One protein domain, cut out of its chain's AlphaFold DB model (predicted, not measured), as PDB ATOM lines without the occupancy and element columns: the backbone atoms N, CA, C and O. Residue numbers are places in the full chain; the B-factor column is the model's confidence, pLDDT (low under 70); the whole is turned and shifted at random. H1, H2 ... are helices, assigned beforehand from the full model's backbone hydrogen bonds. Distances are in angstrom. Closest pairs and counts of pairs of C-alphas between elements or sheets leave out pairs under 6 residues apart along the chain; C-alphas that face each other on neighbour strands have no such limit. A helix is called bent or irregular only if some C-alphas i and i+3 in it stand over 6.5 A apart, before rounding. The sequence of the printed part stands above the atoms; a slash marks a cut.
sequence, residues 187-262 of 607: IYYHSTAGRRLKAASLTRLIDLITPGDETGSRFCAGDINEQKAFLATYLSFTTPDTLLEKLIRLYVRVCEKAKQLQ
ATOM      1  N   ILE A 187      78.589 111.240 103.694       56.75
ATOM      2  CA  ILE A 187      78.914 111.302 102.265       56.75
ATOM      3  C   ILE A 187      79.763 110.074 101.913       56.75
ATOM      4  O   ILE A 187      80.879 109.916 102.413       56.75
ATOM      5  N   TYR A 188      79.239 109.194 101.060       56.72
ATOM      6  CA  TYR A 188      79.969 108.040 100.538       56.72
ATOM      7  C   TYR A 188      80.467 108.344  99.127       56.72
ATOM      8  O   TYR A 188      79.669 108.483  98.205       56.72
ATOM      9  N   TYR A 189      81.787 108.407  98.959       57.34
ATOM     10  CA  TYR A 189      82.424 108.569  97.655       57.34
ATOM     11  C   TYR A 189      82.979 107.229  97.158       57.34
ATOM     12  O   TYR A 189      83.607 106.472  97.908       57.34
ATOM     13  N   HIS A 190      82.743 106.938  95.882       55.53
ATOM     14  CA  HIS A 190      83.265 105.766  95.192       55.53
ATOM     15  C   HIS A 190      84.485 106.181  94.355       55.53
ATOM     16  O   HIS A 190      84.332 106.808  93.313       55.53
ATOM     17  N   SER A 191      85.694 105.821  94.805       60.62
ATOM     18  CA  SER A 191      86.902 105.929  93.974       60.62
ATOM     19  C   SER A 191      86.831 104.932  92.811       60.62
ATOM     20  O   SER A 191      86.378 103.795  92.980       60.62
ATOM     21  N   THR A 192      87.328 105.350  91.645       52.59
ATOM     22  CA  THR A 192      87.495 104.523  90.436       52.59
ATOM     23  C   THR A 192      88.367 103.290  90.687       52.59
ATOM     24  O   THR A 192      88.152 102.252  90.067       52.59
ATOM     25  N   ALA A 193      89.273 103.339  91.670       64.12
ATOM     26  CA  ALA A 193      90.092 102.210  92.112       64.12
ATOM     27  C   ALA A 193      89.330 101.181  92.985       64.12
ATOM     28  O   ALA A 193      89.948 100.422  93.735       64.12
ATOM     29  N   GLY A 194      87.990 101.192  92.981       62.91
ATOM     30  CA  GLY A 194      87.131 100.260  93.727       62.91
ATOM     31  C   GLY A 194      87.143 100.433  95.253       62.91
ATOM     32  O   GLY A 194      86.402  99.756  95.970       62.91
ATOM     33  N   ARG A 195      87.957 101.352  95.785       66.94
ATOM     34  CA  ARG A 195      88.073 101.602  97.225       66.94
ATOM     35  C   ARG A 195      86.958 102.534  97.699       66.94
ATOM     36  O   ARG A 195      86.974 103.736  97.450       66.94
ATOM     37  N   ARG A 196      86.001 101.981  98.451       54.53
ATOM     38  CA  ARG A 196      85.007 102.764  99.204       54.53
ATOM     39  C   ARG A 196      85.695 103.563 100.314       54.53
ATOM     40  O   ARG A 196      85.996 103.019 101.378       54.53
ATOM     41  N   LEU A 197      85.897 104.857 100.087       61.75
ATOM     42  CA  LEU A 197      86.347 105.781 101.123       61.75
ATOM     43  C   LEU A 197      85.171 106.080 102.064       61.75
ATOM     44  O   LEU A 197      84.204 106.747 101.699       61.75
ATOM     45  N   LYS A 198      85.234 105.549 103.293       49.78
ATOM     46  CA  LYS A 198      84.228 105.816 104.331       49.78
ATOM     47  C   LYS A 198      84.280 107.288 104.744       49.78
ATOM     48  O   LYS A 198      85.270 107.695 105.345       49.78
ATOM     49  N   ALA A 199      83.196 108.023 104.486       53.84
ATOM     50  CA  ALA A 199      82.839 109.291 105.132       53.84
ATOM     51  C   ALA A 199      84.020 110.251 105.383       53.84
ATOM     52  O   ALA A 199      84.225 110.734 106.499       53.84
ATOM     53  N   ALA A 200      84.809 110.527 104.343       63.97
ATOM     54  CA  ALA A 200      85.778 111.611 104.398       63.97
ATOM     55  C   ALA A 200      85.018 112.944 104.510       63.97
ATOM     56  O   ALA A 200      84.037 113.170 103.801       63.97
ATOM     57  N   SER A 201      85.460 113.837 105.399       84.31
ATOM     58  CA  SER A 201      84.936 115.203 105.412       84.31
ATOM     59  C   SER A 201      85.254 115.883 104.078       84.31
ATOM     60  O   SER A 201      86.268 115.574 103.454       84.31
ATOM     61  N   LEU A 202      84.428 116.846 103.651       81.38
ATOM     62  CA  LEU A 202      84.669 117.586 102.404       81.38
ATOM     63  C   LEU A 202      86.080 118.198 102.350       81.38
ATOM     64  O   LEU A 202      86.708 118.192 101.301       81.38
ATOM     65  N   THR A 203      86.609 118.653 103.491       80.12
ATOM     66  CA  THR A 203      88.002 119.109 103.606       80.12
ATOM     67  C   THR A 203      88.985 118.000 103.234       80.12
ATOM     68  O   THR A 203      89.814 118.207 102.367       80.12
ATOM     69  N   ARG A 204      88.823 116.791 103.789       80.19
ATOM     70  CA  ARG A 204      89.703 115.648 103.512       80.19
ATOM     71  C   ARG A 204      89.576 115.113 102.081       80.19
ATOM     72  O   ARG A 204      90.533 114.542 101.578       80.19
ATOM     73  N   LEU A 205      88.421 115.280 101.430       82.06
ATOM     74  CA  LEU A 205      88.270 115.019  99.990       82.06
ATOM     75  C   LEU A 205      89.035 116.053  99.153       82.06
ATOM     76  O   LEU A 205      89.738 115.669  98.225       82.06
ATOM     77  N   ILE A 206      88.958 117.337  99.518       83.12
ATOM     78  CA  ILE A 206      89.750 118.407  98.894       83.12
ATOM     79  C   ILE A 206      91.257 118.153  99.096       83.12
ATOM     80  O   ILE A 206      92.020 118.236  98.137       83.12
ATOM     81  N   ASP A 207      91.680 117.760 100.300       80.12
ATOM     82  CA  ASP A 207      93.074 117.418 100.623       80.12
ATOM     83  C   ASP A 207      93.576 116.158  99.877       80.12
ATOM     84  O   ASP A 207      94.780 115.960  99.755       80.12
ATOM     85  N   LEU A 208      92.676 115.290  99.390       78.19
ATOM     86  CA  LEU A 208      93.009 114.096  98.595       78.19
ATOM     87  C   LEU A 208      93.174 114.403  97.098       78.19
ATOM     88  O   LEU A 208      94.016 113.793  96.444       78.19
ATOM     89  N   ILE A 209      92.370 115.319  96.549       79.19
ATOM     90  CA  ILE A 209      92.443 115.717  95.130       79.19
ATOM     91  C   ILE A 209      93.479 116.815  94.870       79.19
ATOM     92  O   ILE A 209      93.965 116.935  93.745       79.19
ATOM     93  N   THR A 210      93.817 117.610  95.890       77.88
ATOM     94  CA  THR A 210      94.869 118.630  95.815       77.88
ATOM     95  C   THR A 210      96.202 117.958  96.154       77.88
ATOM     96  O   THR A 210      96.335 117.469  97.274       77.88
ATOM     97  N   PRO A 211      97.185 117.889  95.235       69.19
ATOM     98  CA  PRO A 211      98.432 117.170  95.492       69.19
ATOM     99  C   PRO A 211      99.187 117.783  96.681       69.19
ATOM    100  O   PRO A 211      99.560 118.955  96.662       69.19
ATOM    101  N   GLY A 212      99.379 116.979  97.729       56.06
ATOM    102  CA  GLY A 212     100.105 117.354  98.940       56.06
ATOM    103  C   GLY A 212     101.605 117.075  98.824       56.06
ATOM    104  O   GLY A 212     102.011 115.997  98.402       56.06
ATOM    105  N   ASP A 213     102.417 118.037  99.255       52.31
ATOM    106  CA  ASP A 213     103.874 118.081  99.045       52.31
ATOM    107  C   ASP A 213     104.698 117.183 100.002       52.31
ATOM    108  O   ASP A 213     105.912 117.056  99.888       52.31
ATOM    109  N   GLU A 214     104.065 116.549 100.996       49.97
ATOM    110  CA  GLU A 214     104.789 116.007 102.166       49.97
ATOM    111  C   GLU A 214     105.492 114.657 101.945       49.97
ATOM    112  O   GLU A 214     106.190 114.169 102.834       49.97
ATOM    113  N   THR A 215     105.375 114.057 100.758       45.69
ATOM    114  CA  THR A 215     106.221 112.924 100.363       45.69
ATOM    115  C   THR A 215     106.664 113.070  98.915       45.69
ATOM    116  O   THR A 215     105.830 112.980  98.018       45.69
ATOM    117  N   GLY A 216     107.981 113.147  98.674       45.97
ATOM    118  CA  GLY A 216     108.617 113.112  97.342       45.97
ATOM    119  C   GLY A 216     108.467 111.782  96.579       45.97
ATOM    120  O   GLY A 216     109.316 111.408  95.770       45.97
ATOM    121  N   SER A 217     107.398 111.039  96.854       42.06
ATOM    122  CA  SER A 217     106.945 109.898  96.075       42.06
ATOM    123  C   SER A 217     106.387 110.399  94.744       42.06
ATOM    124  O   SER A 217     105.409 111.143  94.714       42.06
ATOM    125  N   ARG A 218     106.947 109.930  93.622       46.59
ATOM    126  CA  ARG A 218     106.480 110.234  92.250       46.59
ATOM    127  C   ARG A 218     105.092 109.638  91.908       46.59
ATOM    128  O   ARG A 218     104.779 109.444  90.740       46.59
ATOM    129  N   PHE A 219     104.273 109.327  92.915       36.38
ATOM    130  CA  PHE A 219     102.984 108.630  92.828       36.38
ATOM    131  C   PHE A 219     101.831 109.385  93.530       36.38
ATOM    132  O   PHE A 219     100.869 108.757  93.970       36.38
ATOM    133  N   CYS A 220     101.906 110.718  93.659       45.28
ATOM    134  CA  CYS A 220     100.837 111.530  94.272       45.28
ATOM    135  C   CYS A 220     100.441 112.801  93.491       45.28
ATOM    136  O   CYS A 220      99.836 113.708  94.060       45.28
ATOM    137  N   ALA A 221     100.671 112.847  92.173       54.78
ATOM    138  CA  ALA A 221      99.731 113.582  91.328       54.78
ATOM    139  C   ALA A 221      98.403 112.813  91.405       54.78
ATOM    140  O   ALA A 221      98.342 111.673  90.942       54.78
ATOM    141  N   GLY A 222      97.396 113.379  92.082       61.12
ATOM    142  CA  GLY A 222      96.095 112.726  92.253       61.12
ATOM    143  C   GLY A 222      95.541 112.297  90.897       61.12
ATOM    144  O   GLY A 222      95.645 113.062  89.935       61.12
ATOM    145  N   ASP A 223      95.008 111.075  90.802       79.12
ATOM    146  CA  ASP A 223      94.530 110.534  89.528       79.12
ATOM    147  C   ASP A 223      93.546 111.534  88.905       79.12
ATOM    148  O   ASP A 223      92.543 111.910  89.517       79.12
ATOM    149  N   ILE A 224      93.841 111.979  87.681       78.00
ATOM    150  CA  ILE A 224      93.014 112.934  86.935       78.00
ATOM    151  C   ILE A 224      91.571 112.412  86.833       78.00
ATOM    152  O   ILE A 224      90.626 113.199  86.809       78.00
ATOM    153  N   ASN A 225      91.376 111.091  86.833       79.44
ATOM    154  CA  ASN A 225      90.056 110.469  86.860       79.44
ATOM    155  C   ASN A 225      89.360 110.606  88.223       79.44
ATOM    156  O   ASN A 225      88.150 110.808  88.251       79.44
ATOM    157  N   GLU A 226      90.086 110.569  89.345       80.31
ATOM    158  CA  GLU A 226      89.526 110.850  90.675       80.31
ATOM    159  C   GLU A 226      89.196 112.338  90.849       80.31
ATOM    160  O   GLU A 226      88.141 112.660  91.396       80.31
ATOM    161  N   GLN A 227      90.026 113.245  90.319       82.69
ATOM    162  CA  GLN A 227      89.716 114.679  90.271       82.69
ATOM    163  C   GLN A 227      88.457 114.948  89.430       82.69
ATOM    164  O   GLN A 227      87.540 115.631  89.886       82.69
ATOM    165  N   LYS A 228      88.366 114.359  88.229       79.56
ATOM    166  CA  LYS A 228      87.181 114.450  87.358       79.56
ATOM    167  C   LYS A 228      85.938 113.841  88.005       79.56
ATOM    168  O   LYS A 228      84.880 114.454  87.948       79.56
ATOM    169  N   ALA A 229      86.046 112.679  88.648       82.50
ATOM    170  CA  ALA A 229      84.918 112.036  89.321       82.50
ATOM    171  C   ALA A 229      84.439 112.834  90.550       82.50
ATOM    172  O   ALA A 229      83.232 112.939  90.773       82.50
ATOM    173  N   PHE A 230      85.340 113.483  91.295       88.50
ATOM    174  CA  PHE A 230      84.963 114.436  92.341       88.50
ATOM    175  C   PHE A 230      84.238 115.650  91.741       88.50
ATOM    176  O   PHE A 230      83.142 115.993  92.184       88.50
ATOM    177  N   LEU A 231      84.795 116.257  90.687       84.94
ATOM    178  CA  LEU A 231      84.191 117.408  90.004       84.94
ATOM    179  C   LEU A 231      82.860 117.076  89.301       84.94
ATOM    180  O   LEU A 231      82.015 117.953  89.160       84.94
ATOM    181  N   ALA A 232      82.626 115.820  88.925       84.62
ATOM    182  CA  ALA A 232      81.345 115.359  88.393       84.62
ATOM    183  C   ALA A 232      80.293 115.097  89.489       84.62
ATOM    184  O   ALA A 232      79.097 115.145  89.214       84.62
ATOM    185  N   THR A 233      80.712 114.806  90.727       89.81
ATOM    186  CA  THR A 233      79.804 114.357  91.800       89.81
ATOM    187  C   THR A 233      79.599 115.366  92.929       89.81
ATOM    188  O   THR A 233      78.636 115.211  93.681       89.81
ATOM    189  N   TYR A 234      80.420 116.417  93.053       90.31
ATOM    190  CA  TYR A 234      80.360 117.340  94.200       90.31
ATOM    191  C   TYR A 234      78.996 118.008  94.402       90.31
ATOM    192  O   TYR A 234      78.578 118.197  95.543       90.31
ATOM    193  N   LEU A 235      78.272 118.289  93.313       89.69
ATOM    194  CA  LEU A 235      76.929 118.878  93.338       89.69
ATOM    195  C   LEU A 235      75.914 118.042  94.138       89.69
ATOM    196  O   LEU A 235      74.929 118.587  94.626       89.69
ATOM    197  N   SER A 236      76.161 116.740  94.322       90.19
ATOM    198  CA  SER A 236      75.313 115.860  95.137       90.19
ATOM    199  C   SER A 236      75.490 116.036  96.654       90.19
ATOM    200  O   SER A 236      74.671 115.529  97.420       90.19
ATOM    201  N   PHE A 237      76.544 116.728  97.106       88.81
ATOM    202  CA  PHE A 237      76.874 116.865  98.532       88.81
ATOM    203  C   PHE A 237      77.377 118.251  98.977       88.81
ATOM    204  O   PHE A 237      77.563 118.475 100.174       88.81
ATOM    205  N   THR A 238      77.614 119.191  98.060       91.12
ATOM    206  CA  THR A 238      77.947 120.590  98.373       91.12
ATOM    207  C   THR A 238      77.541 121.517  97.231       91.12
ATOM    208  O   THR A 238      77.594 121.137  96.063       91.12
ATOM    209  N   THR A 239      77.192 122.765  97.547       90.75
ATOM    210  CA  THR A 239      77.033 123.801  96.516       90.75
ATOM    211  C   THR A 239      78.402 124.200  95.941       90.75
ATOM    212  O   THR A 239      79.418 124.055  96.641       90.75
ATOM    213  N   PRO A 240      78.454 124.734  94.700       83.94
ATOM    214  CA  PRO A 240      79.675 125.304  94.126       83.94
ATOM    215  C   PRO A 240      80.287 126.386  95.017       83.94
ATOM    216  O   PRO A 240      81.493 126.372  95.240       83.94
ATOM    217  N   ASP A 241      79.459 127.254  95.605       82.12
ATOM    218  CA  ASP A 241      79.913 128.347  96.472       82.12
ATOM    219  C   ASP A 241      80.640 127.823  97.718       82.12
ATOM    220  O   ASP A 241      81.728 128.287  98.050       82.12
ATOM    221  N   THR A 242      80.092 126.797  98.382       82.88
ATOM    222  CA  THR A 242      80.723 126.172  99.557       82.88
ATOM    223  C   THR A 242      81.977 125.370  99.192       82.88
ATOM    224  O   THR A 242      82.915 125.304  99.992       82.88
ATOM    225  N   LEU A 243      82.036 124.767  97.998       87.12
ATOM    226  CA  LEU A 243      83.258 124.127  97.502       87.12
ATOM    227  C   LEU A 243      84.350 125.176  97.251       87.12
ATOM    228  O   LEU A 243      85.469 125.032  97.745       87.12
ATOM    229  N   LEU A 244      84.011 126.254  96.546       82.75
ATOM    230  CA  LEU A 244      84.910 127.354  96.222       82.75
ATOM    231  C   LEU A 244      85.416 128.074  97.479       82.75
ATOM    232  O   LEU A 244      86.617 128.285  97.615       82.75
ATOM    233  N   GLU A 245      84.542 128.389  98.438       83.94
ATOM    234  CA  GLU A 245      84.912 128.977  99.735       83.94
ATOM    235  C   GLU A 245      85.958 128.109 100.462       83.94
ATOM    236  O   GLU A 245      86.918 128.618 101.049       83.94
ATOM    237  N   LYS A 246      85.810 126.778 100.394       85.00
ATOM    238  CA  LYS A 246      86.766 125.830 100.981       85.00
ATOM    239  C   LYS A 246      88.072 125.742 100.202       85.00
ATOM    240  O   LYS A 246      89.117 125.682 100.846       85.00
ATOM    241  N   LEU A 247      88.035 125.787  98.870       82.94
ATOM    242  CA  LEU A 247      89.231 125.847  98.023       82.94
ATOM    243  C   LEU A 247      90.020 127.144  98.258       82.94
ATOM    244  O   LEU A 247      91.230 127.090  98.450       82.94
ATOM    245  N   ILE A 248      89.347 128.294  98.372       81.88
ATOM    246  CA  ILE A 248      89.976 129.578  98.724       81.88
ATOM    247  C   ILE A 248      90.620 129.496 100.118       81.88
ATOM    248  O   ILE A 248      91.785 129.854 100.283       81.88
ATOM    249  N   ARG A 249      89.918 128.952 101.125       80.88
ATOM    250  CA  ARG A 249      90.492 128.720 102.469       80.88
ATOM    251  C   ARG A 249      91.621 127.688 102.499       80.88
ATOM    252  O   ARG A 249      92.397 127.680 103.455       80.88
ATOM    253  N   LEU A 250      91.688 126.768 101.540       81.81
ATOM    254  CA  LEU A 250      92.821 125.858 101.382       81.81
ATOM    255  C   LEU A 250      94.017 126.622 100.804       81.81
ATOM    256  O   LEU A 250      95.078 126.628 101.418       81.81
ATOM    257  N   TYR A 251      93.806 127.330  99.693       81.31
ATOM    258  CA  TYR A 251      94.822 128.123  99.007       81.31
ATOM    259  C   TYR A 251      95.492 129.138  99.940       81.31
ATOM    260  O   TYR A 251      96.713 129.141 100.054       81.31
ATOM    261  N   VAL A 252      94.711 129.915 100.704       81.19
ATOM    262  CA  VAL A 252      95.253 130.868 101.693       81.19
ATOM    263  C   VAL A 252      96.158 130.170 102.716       81.19
ATOM    264  O   VAL A 252      97.267 130.641 102.956       81.19
ATOM    265  N   ARG A 253      95.755 129.008 103.252       82.38
ATOM    266  CA  ARG A 253      96.581 128.231 104.197       82.38
ATOM    267  C   ARG A 253      97.856 127.672 103.557       82.38
ATOM    268  O   ARG A 253      98.890 127.620 104.220       82.38
ATOM    269  N   VAL A 254      97.813 127.277 102.282       79.31
ATOM    270  CA  VAL A 254      99.007 126.853 101.529       79.31
ATOM    271  C   VAL A 254      99.964 128.033 101.335       79.31
ATOM    272  O   VAL A 254     101.152 127.898 101.622       79.31
ATOM    273  N   CYS A 255      99.462 129.212 100.952       78.12
ATOM    274  CA  CYS A 255     100.268 130.430 100.834       78.12
ATOM    275  C   CYS A 255     100.896 130.857 102.174       78.12
ATOM    276  O   CYS A 255     102.064 131.243 102.210       78.12
ATOM    277  N   GLU A 256     100.156 130.761 103.282       85.94
ATOM    278  CA  GLU A 256     100.680 131.030 104.628       85.94
ATOM    279  C   GLU A 256     101.792 130.045 105.018       85.94
ATOM    280  O   GLU A 256     102.849 130.477 105.481       85.94
ATOM    281  N   LYS A 257     101.607 128.740 104.767       83.00
ATOM    282  CA  LYS A 257     102.628 127.712 105.033       83.00
ATOM    283  C   LYS A 257     103.878 127.913 104.168       83.00
ATOM    284  O   LYS A 257     104.988 127.841 104.687       83.00
ATOM    285  N   ALA A 258     103.719 128.237 102.884       77.88
ATOM    286  CA  ALA A 258     104.834 128.556 101.991       77.88
ATOM    287  C   ALA A 258     105.623 129.786 102.478       77.88
ATOM    288  O   ALA A 258     106.851 129.756 102.537       77.88
ATOM    289  N   LYS A 259     104.927 130.840 102.928       88.00
ATOM    290  CA  LYS A 259     105.556 132.025 103.530       88.00
ATOM    291  C   LYS A 259     106.304 131.694 104.828       88.00
ATOM    292  O   LYS A 259     107.393 132.215 105.043       88.00
ATOM    293  N   GLN A 260     105.753 130.826 105.680       90.19
ATOM    294  CA  GLN A 260     106.432 130.355 106.896       90.19
ATOM    295  C   GLN A 260     107.700 129.549 106.577       90.19
ATOM    296  O   GLN A 260     108.721 129.755 107.228       90.19
ATOM    297  N   LEU A 261     107.667 128.686 105.555       89.12
ATOM    298  CA  LEU A 261     108.844 127.945 105.086       89.12
ATOM    299  C   LEU A 261     109.919 128.872 104.498       89.12
ATOM    300  O   LEU A 261     111.104 128.669 104.748       89.12
ATOM    301  N   GLN A 262     109.528 129.919 103.770       89.00
ATOM    302  CA  GLN A 262     110.474 130.912 103.254       89.00
ATOM    303  C   GLN A 262     111.141 131.713 104.387       89.00
ATOM    304  O   GLN A 262     112.350 131.940 104.351       89.00
TER     305      GLN A 262
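Overview. This is residues 187 to 262 of the 607 residues of the protein "Fbox domain containing protein" of Acanthamoeba castellanii str. Neff (UniProt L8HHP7). Two helices, H2 and the longer H3, make an open V with a tight link at its corner, and the short helix H1 sits near both arms without clearly touching either. The far end of H3, residues 255 to 262, sticks out as a free arm, and the loop of residues 214 to 219, on the long link from H1 to H2, sticks out as well. The printed part has 76 residues with three named helices in the order H1, H2, H3 and no named strand; its class is all helix. It is only just compact, close to loose, with a radius of gyration of the C-alphas of 13.5 A, and its C-alphas span 38 by 31 by 19 A.

Along the chain. Start at Ile 187 and read through residues 187 to 201, which hold no named element; within them residues 189 to 190 pair with residues 196 to 197, antiparallel. Find C-alpha 202 at (84.669, 117.586, 102.404); there H1 begins, residues 202 to 209. Residues 210 to 223 again hold no named element. H2 then runs from residue 224 to 236, 19.7 A from first to last C-alpha; it is irregular, with C-alphas 232 and 235 7.5 A apart. Look next for C-alpha 240 at (79.675, 125.304, 94.126), where H3 begins; it covers residues 240 to 262, 32.6 A long, and ends at C-alpha 262, (110.474, 130.912, 103.254).

Arrangement. Begin with H1, which is close to H2 but not clearly touching it; their closest C-alphas, of Ile 209 and Gln 227, are 5.7 A apart. Their lines stand at a shallow tilt of 20 degrees, opposite ways. H1 is also close to H3 but not clearly touching it, with the closest C-alphas, of Thr 203 and Lys 246, 7.3 A apart. These two run the same way at a steep tilt of 64 degrees. H2 and H3 are close but not clearly touching, their closest C-alphas being those of Tyr 234 and Pro 240, 8.0 A apart; they run opposite ways at a steep tilt of 46 degrees. In the backbone, every O i to N i+4 pair of H1 is within hydrogen-bond range, against 7 of 9 in H2 and 18 of 19 in H3.

Size, cuts and confidence. Look for the two C-alphas farthest apart, those of Gly 194 and Gln 262, at 39.7 A. Without the stretches that stand free, residues 214 to 219 and 255 to 262, the body spans 33 by 27 by 18 A. The link from H1 to H2 is long, with 14 residues, and the link from H2 to H3 is tight, with 3. The printed part has no cut. In the B-factor column the mean pLDDT of the printed part is 73.7, and residues 187 to 200 and 211 to 222 are under 70.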